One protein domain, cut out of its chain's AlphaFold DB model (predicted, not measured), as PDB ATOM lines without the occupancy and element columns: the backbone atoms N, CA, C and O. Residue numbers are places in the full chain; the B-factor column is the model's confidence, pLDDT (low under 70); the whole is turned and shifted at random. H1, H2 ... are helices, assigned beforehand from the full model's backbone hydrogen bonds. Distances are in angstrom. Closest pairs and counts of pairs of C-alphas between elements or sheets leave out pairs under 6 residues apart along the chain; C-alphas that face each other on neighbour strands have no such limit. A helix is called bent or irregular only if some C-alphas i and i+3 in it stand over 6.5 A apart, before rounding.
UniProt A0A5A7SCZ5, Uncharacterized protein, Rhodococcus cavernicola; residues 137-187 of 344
ATOM      1  N   ARG A 137     277.698 356.242 213.254       81.44
ATOM      2  CA  ARG A 137     278.619 355.653 214.232       81.44
ATOM      3  C   ARG A 137     279.464 354.486 213.717       81.44
ATOM      4  O   ARG A 137     280.640 354.408 214.050       81.44
ATOM      5  N   ALA A 138     278.883 353.577 212.939       86.00
ATOM      6  CA  ALA A 138     279.615 352.450 212.369       86.00
ATOM      7  C   ALA A 138     280.576 352.912 211.266       86.00
ATOM      8  O   ALA A 138     281.712 352.453 211.224       86.00
ATOM      9  N   ILE A 139     280.140 353.865 210.432       89.25
ATOM     10  CA  ILE A 139     280.975 354.472 209.386       89.25
ATOM     11  C   ILE A 139     282.170 355.189 210.019       89.25
ATOM     12  O   ILE A 139     283.304 354.947 209.624       89.25
ATOM     13  N   GLY A 140     281.930 356.016 211.040       91.19
ATOM     14  CA  GLY A 140     282.989 356.726 211.756       91.19
ATOM     15  C   GLY A 140     283.986 355.783 212.429       91.19
ATOM     16  O   GLY A 140     285.190 355.983 212.301       91.19
ATOM     17  N   ALA A 141     283.503 354.723 213.089       92.81
ATOM     18  CA  ALA A 141     284.362 353.714 213.709       92.81
ATOM     19  C   ALA A 141     285.216 352.936 212.689       92.81
ATOM     20  O   ALA A 141     286.379 352.649 212.971       92.81
ATOM     21  N   ASP A 142     284.668 352.605 211.514       93.62
ATOM     22  CA  ASP A 142     285.438 351.973 210.433       93.62
ATOM     23  C   ASP A 142     286.445 352.944 209.808       93.62
ATOM     24  O   ASP A 142     287.590 352.566 209.579       93.62
ATOM     25  N   TRP A 143     286.057 354.209 209.611       93.62
ATOM     26  CA  TRP A 143     286.929 355.250 209.064       93.62
ATOM     27  C   TRP A 143     288.164 355.487 209.934       93.62
ATOM     28  O   TRP A 143     289.268 355.588 209.408       93.62
ATOM     29  N   VAL A 144     288.011 355.493 211.263       94.94
ATOM     30  CA  VAL A 144     289.163 355.574 212.179       94.94
ATOM     31  C   VAL A 144     289.948 354.261 212.299       94.94
ATOM     32  O   VAL A 144     290.964 354.226 212.984       94.94
ATOM     33  N   GLY A 145     289.498 353.180 211.654       95.62
ATOM     34  CA  GLY A 145     290.162 351.876 211.631       95.62
ATOM     35  C   GLY A 145     289.853 350.962 212.820       95.62
ATOM     36  O   GLY A 145     290.415 349.873 212.906       95.62
ATOM     37  N   ALA A 146     288.948 351.346 213.726       96.38
ATOM     38  CA  ALA A 146     288.708 350.619 214.978       96.38
ATOM     39  C   ALA A 146     288.120 349.212 214.779       96.38
ATOM     40  O   ALA A 146     288.323 348.325 215.604       96.38
ATOM     41  N   THR A 147     287.391 348.993 213.687       94.31
ATOM     42  CA  THR A 147     286.700 347.733 213.353       94.31
ATOM     43  C   THR A 147     287.640 346.616 212.898       94.31
ATOM     44  O   THR A 147     287.234 345.457 212.881       94.31
ATOM     45  N   ARG A 148     288.884 346.944 212.528       93.62
ATOM     46  CA  ARG A 148     289.858 346.007 211.933       93.62
ATOM     47  C   ARG A 148     290.945 345.565 212.915       93.62
ATOM     48  O   ARG A 148     291.839 344.812 212.542       93.62
ATOM     49  N   LEU A 149     290.873 346.040 214.156       95.94
ATOM     50  CA  LEU A 149     291.859 345.778 215.202       95.94
ATOM     51  C   LEU A 149     291.543 344.468 215.946       95.94
ATOM     52  O   LEU A 149     290.362 344.134 216.105       95.94
ATOM     53  N   PRO A 150     292.556 343.765 216.489       95.88
ATOM     54  CA  PRO A 150     292.334 342.597 217.348       95.88
ATOM     55  C   PRO A 150     291.416 342.906 218.545       95.88
ATOM     56  O   PRO A 150     290.503 342.146 218.847       95.88
ATOM     57  N   TRP A 151     291.577 344.089 219.143       96.06
ATOM     58  CA  TRP A 151     290.781 344.630 220.256       96.06
ATOM     59  C   TRP A 151     289.617 345.530 219.791       96.06
ATOM     60  O   TRP A 151     289.214 346.474 220.480       96.06
ATOM     61  N   SER A 152     289.060 345.276 218.602       97.06
ATOM     62  CA  SER A 152     288.019 346.115 217.977       97.06
ATOM     63  C   SER A 152     286.792 346.344 218.864       97.06
ATOM     64  O   SER A 152     286.307 347.470 218.968       97.06
ATOM     65  N   ASN A 153     286.314 345.312 219.568       96.88
ATOM     66  CA  ASN A 153     285.170 345.428 220.479       96.88
ATOM     67  C   ASN A 153     285.415 346.474 221.580       96.88
ATOM     68  O   ASN A 153     284.544 347.303 221.865       96.88
ATOM     69  N   LEU A 154     286.610 346.459 222.178       97.19
ATOM     70  CA  LEU A 154     287.005 347.410 223.214       97.19
ATOM     71  C   LEU A 154     287.203 348.815 222.631       97.19
ATOM     72  O   LEU A 154     286.677 349.777 223.192       97.19
ATOM     73  N   ALA A 155     287.880 348.932 221.484       97.94
ATOM     74  CA  ALA A 155     288.099 350.209 220.804       97.94
ATOM     75  C   ALA A 155     286.775 350.895 220.431       97.94
ATOM     76  O   ALA A 155     286.561 352.063 220.757       97.94
ATOM     77  N   VAL A 156     285.834 350.160 219.830       97.06
ATOM     78  CA  VAL A 156     284.503 350.680 219.478       97.06
ATOM     79  C   VAL A 156     283.723 351.096 220.726       97.06
ATOM     80  O   VAL A 156     283.052 352.132 220.722       97.06
ATOM     81  N   ARG A 157     283.816 350.336 221.826       97.19
ATOM     82  CA  ARG A 157     283.192 350.714 223.101       97.19
ATOM     83  C   ARG A 157     283.752 352.035 223.637       97.19
ATOM     84  O   ARG A 157     282.964 352.898 224.015       97.19
ATOM     85  N   GLN A 158     285.072 352.206 223.634       97.75
ATOM     86  CA  GLN A 158     285.738 353.427 224.105       97.75
ATOM     87  C   GLN A 158     285.441 354.639 223.208       97.75
ATOM     88  O   GLN A 158     285.148 355.721 223.719       97.75
ATOM     89  N   ILE A 159     285.399 354.452 221.882       97.19
ATOM     90  CA  ILE A 159     284.911 355.470 220.938       97.19
ATOM     91  C   ILE A 159     283.507 355.921 221.340       97.19
ATOM     92  O   ILE A 159     283.256 357.112 221.489       97.19
ATOM     93  N   ASN A 160     282.594 354.979 221.584       95.00
ATOM     94  CA  ASN A 160     281.210 355.299 221.936       95.00
ATOM     95  C   ASN A 160     281.072 356.013 223.288       95.00
ATOM     96  O   ASN A 160     280.186 356.859 223.432       95.00
ATOM     97  N   GLN A 161     281.937 355.708 224.260       96.31
ATOM     98  CA  GLN A 161     282.002 356.419 225.543       96.31
ATOM     99  C   GLN A 161     282.385 357.893 225.365       96.31
ATOM    100  O   GLN A 161     281.886 358.742 226.100       96.31
ATOM    101  N   CYS A 162     283.169 358.204 224.331       96.75
ATOM    102  CA  CYS A 162     283.542 359.570 223.960       96.75
ATOM    103  C   CYS A 162     282.448 360.323 223.178       96.75
ATOM    104  O   CYS A 162     282.691 361.406 222.651       96.75
ATOM    105  N   ARG A 163     281.230 359.759 223.120       93.81
ATOM    106  CA  ARG A 163     280.005 360.382 222.592       93.81
ATOM    107  C   ARG A 163     280.193 361.035 221.216       93.81
ATOM    108  O   ARG A 163     279.955 362.235 221.075       93.81
ATOM    109  N   PRO A 164     280.586 360.264 220.190       92.94
ATOM    110  CA  PRO A 164     280.720 360.822 218.862       92.94
ATOM    111  C   PRO A 164     279.359 361.294 218.323       92.94
ATOM    112  O   PRO A 164     278.319 360.783 218.763       92.94
ATOM    113  N   PRO A 165     279.345 362.206 217.336       89.31
ATOM    114  CA  PRO A 165     278.119 362.668 216.693       89.31
ATOM    115  C   PRO A 165     277.258 361.501 216.178       89.31
ATOM    116  O   PRO A 165     277.737 360.633 215.444       89.31
ATOM    117  N   LEU A 166     275.986 361.460 216.589       78.88
ATOM    118  CA  LEU A 166     275.086 360.325 216.328       78.88
ATOM    119  C   LEU A 166     274.294 360.462 215.031       78.88
ATOM    120  O   LEU A 166     274.072 359.462 214.353       78.88
ATOM    121  N   GLU A 167     273.891 361.684 214.699       66.75
ATOM    122  CA  GLU A 167     273.037 361.982 213.556       66.75
ATOM    123  C   GLU A 167     273.634 363.155 212.787       66.75
ATOM    124  O   GLU A 167     273.873 364.233 213.330       66.75
ATOM    125  N   VAL A 168     273.888 362.935 211.502       59.09
ATOM    126  CA  VAL A 168     274.143 364.018 210.558       59.09
ATOM    127  C   VAL A 168     272.751 364.491 210.140       59.09
ATOM    128  O   VAL A 168     272.154 363.916 209.237       59.09
ATOM    129  N   ALA A 169     272.186 365.453 210.877       47.34
ATOM    130  CA  ALA A 169     270.781 365.869 210.751       47.34
ATOM    131  C   ALA A 169     270.386 366.361 209.340       47.34
ATOM    132  O   ALA A 169     269.202 366.461 209.030       47.34
ATOM    133  N   GLU A 170     271.362 366.620 208.468       54.53
ATOM    134  CA  GLU A 170     271.141 366.937 207.063       54.53
ATOM    135  C   GLU A 170     272.002 366.049 206.159       54.53
ATOM    136  O   GLU A 170     273.193 365.858 206.410       54.53
ATOM    137  N   SER A 171     271.449 365.594 205.033       52.81
ATOM    138  CA  SER A 171     272.219 364.941 203.963       52.81
ATOM    139  C   SER A 171     273.411 365.786 203.471       52.81
ATOM    140  O   SER A 171     274.379 365.231 202.960       52.81
ATOM    141  N   SER A 172     273.378 367.108 203.680       54.44
ATOM    142  CA  SER A 172     274.406 368.096 203.321       54.44
ATOM    143  C   SER A 172     275.591 368.202 204.280       54.44
ATOM    144  O   SER A 172     276.612 368.782 203.903       54.44
ATOM    145  N   ALA A 173     275.510 367.686 205.509       60.00
ATOM    146  CA  ALA A 173     276.611 367.835 206.470       60.00
ATOM    147  C   ALA A 173     277.722 366.779 206.290       60.00
ATOM    148  O   ALA A 173     278.739 366.848 206.979       60.00
ATOM    149  N   HIS A 174     277.551 365.842 205.343       70.06
ATOM    150  CA  HIS A 174     278.550 364.873 204.862       70.06
ATOM    151  C   HIS A 174     279.351 364.144 205.952       70.06
ATOM    152  O   HIS A 174     280.440 363.675 205.677       70.06
ATOM    153  N   GLY A 175     278.868 364.072 207.196       81.69
ATOM    154  CA  GLY A 175     279.624 363.502 208.311       81.69
ATOM    155  C   GLY A 175     280.776 364.352 208.852       81.69
ATOM    156  O   GLY A 175     281.432 363.891 209.779       81.69
ATOM    157  N   LEU A 176     281.011 365.588 208.383       88.69
ATOM    158  CA  LEU A 176     282.127 366.449 208.835       88.69
ATOM    159  C   LEU A 176     282.198 366.633 210.357       88.69
ATOM    160  O   LEU A 176     283.281 366.801 210.915       88.69
ATOM    161  N   ALA A 177     281.057 366.549 211.043       89.19
ATOM    162  CA  ALA A 177     280.996 366.556 212.500       89.19
ATOM    163  C   ALA A 177     281.900 365.482 213.138       89.19
ATOM    164  O   ALA A 177     282.489 365.743 214.182       89.19
ATOM    165  N   TRP A 178     282.052 364.305 212.518       92.25
ATOM    166  CA  TRP A 178     282.969 363.257 212.983       92.25
ATOM    167  C   TRP A 178     284.428 363.664 212.873       92.25
ATOM    168  O   TRP A 178     285.182 363.466 213.822       92.25
ATOM    169  N   LEU A 179     284.816 364.249 211.738       94.00
ATOM    170  CA  LEU A 179     286.174 364.741 211.539       94.00
ATOM    171  C   LEU A 179     286.500 365.834 212.554       94.00
ATOM    172  O   LEU A 179     287.525 365.759 213.224       94.00
ATOM    173  N   ARG A 180     285.594 366.800 212.735       94.56
ATOM    174  CA  ARG A 180     285.765 367.884 213.708       94.56
ATOM    175  C   ARG A 180     285.805 367.365 215.134       94.56
ATOM    176  O   ARG A 180     286.646 367.806 215.903       94.56
ATOM    177  N   TRP A 181     284.940 366.419 215.495       95.38
ATOM    178  CA  TRP A 181     284.967 365.776 216.811       95.38
ATOM    179  C   TRP A 181     286.300 365.061 217.058       95.38
ATOM    180  O   TRP A 181     286.911 365.273 218.103       95.38
ATOM    181  N   LEU A 182     286.796 364.286 216.087       96.50
ATOM    182  CA  LEU A 182     288.093 363.618 216.185       96.50
ATOM    183  C   LEU A 182     289.233 364.639 216.345       96.50
ATOM    184  O   LEU A 182     290.031 364.530 217.276       96.50
ATOM    185  N   ALA A 183     289.264 365.663 215.490       96.50
ATOM    186  CA  ALA A 183     290.290 366.701 215.489       96.50
ATOM    187  C   ALA A 183     290.293 367.538 216.774       96.50
ATOM    188  O   ALA A 183     291.341 367.737 217.372       96.50
ATOM    189  N   THR A 184     289.128 368.011 217.219       96.06
ATOM    190  CA  THR A 184     289.020 369.044 218.266       96.06
ATOM    191  C   THR A 184     288.703 368.509 219.655       96.06
ATOM    192  O   THR A 184     288.891 369.227 220.631       96.06
ATOM    193  N   ARG A 185     288.202 367.273 219.778       96.12
ATOM    194  CA  ARG A 185     287.746 366.717 221.063       96.12
ATOM    195  C   ARG A 185     288.368 365.380 221.440       96.12
ATOM    196  O   ARG A 185     288.170 364.951 222.574       96.12
ATOM    197  N   ILE A 186     289.067 364.721 220.518       97.44
ATOM    198  CA  ILE A 186     289.687 363.413 220.752       97.44
ATOM    199  C   ILE A 186     291.201 363.512 220.697       97.44
ATOM    200  O   ILE A 186     291.839 363.231 221.696       97.44
ATOM    201  N   LEU A 187     291.785 363.920 219.570       95.62
ATOM    202  CA  LEU A 187     293.243 363.936 219.401       95.62
ATOM    203  C   LEU A 187     294.003 364.838 220.401       95.62
ATOM    204  O   LEU A 187     295.080 364.417 220.848       95.62
TER     205      LEU A 187
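What this domain is: This is residues 137 to 187 of the 344 residues of an uncharacterized protein of Rhodococcus cavernicola (UniProt A0A5A7SCZ5). Three short helices stand at the corners of a triangle, crossed rather than side by side: H1 comes close to both H2 and H3, while H2 and H3 stay apart from each other. A long loop, residues 162 to 175, leads from H2 to H3, and its residues 169 to 174 stick out at one end of the longest axis, with the turn of chain around Pro 150, between H1 and H2, at the other end. The printed part has 51 residues, with three named helices in the order H1, H2, H3 and no named strand, and its class is all helix. The whole is compact, with a radius of gyration of the C-alphas of 11.0 A, yet its outline is elongated, with spans of 34 by 19 by 14 A.

Where its parts are: H1 is residues 137 to 143, with C-alpha 137 at (278.619, 355.653, 214.232), and measures 9.8 A from first to last C-alpha. After a short link, residues 144 to 151, comes H2, residues 152 to 161, 14.1 A long, with C-alpha 152 at (288.019, 346.115, 217.977). A long link of 14 residues follows, from Cys 162 to Gly 175. H3 is residues 176 to 186, 14.4 A long, and is the longest helix by residues; its C-alpha 186 is at (289.687, 363.413, 220.752). H3 is neither bent nor irregular, but only just: C-alphas 183 and 186 are 6.2 A apart.

How they stand to each other: H1 and H2 are close but not clearly touching, with 2 pairs of C-alphas within 8 A. Their closest C-alphas, those of Ala 141 and Val 156, are 6.5 A apart. The two helices run opposite ways at a steep tilt of 56 degrees, 10.9 A centre to centre. H1 and H3 are also close but not clearly touching, with 1 pair of C-alphas within 8 A. That closest pair is Gly 140 and Trp 178, with C-alphas 6.6 A apart. H1 and H3 are about perpendicular, at 78 degrees, and 12.6 A centre to centre. H2 and H3 are apart, though they follow each other in the chain. In H1, H2 and H3 every backbone O i to N i+4 pair is within hydrogen-bond range.

The domain as a whole: The two C-alphas farthest apart are those of Pro 150 and Ser 172, 34.2 A. The C-alphas of Arg 137 and Leu 187, the first and last printed residues, are 17.6 A apart. The printed part has no cut. The link from H2 to H3 is long, and within it residues 169 to 174 stand free. The mean pLDDT of the printed part is 88.1, and the model's confidence is low, under 70, at residues 167 to 173.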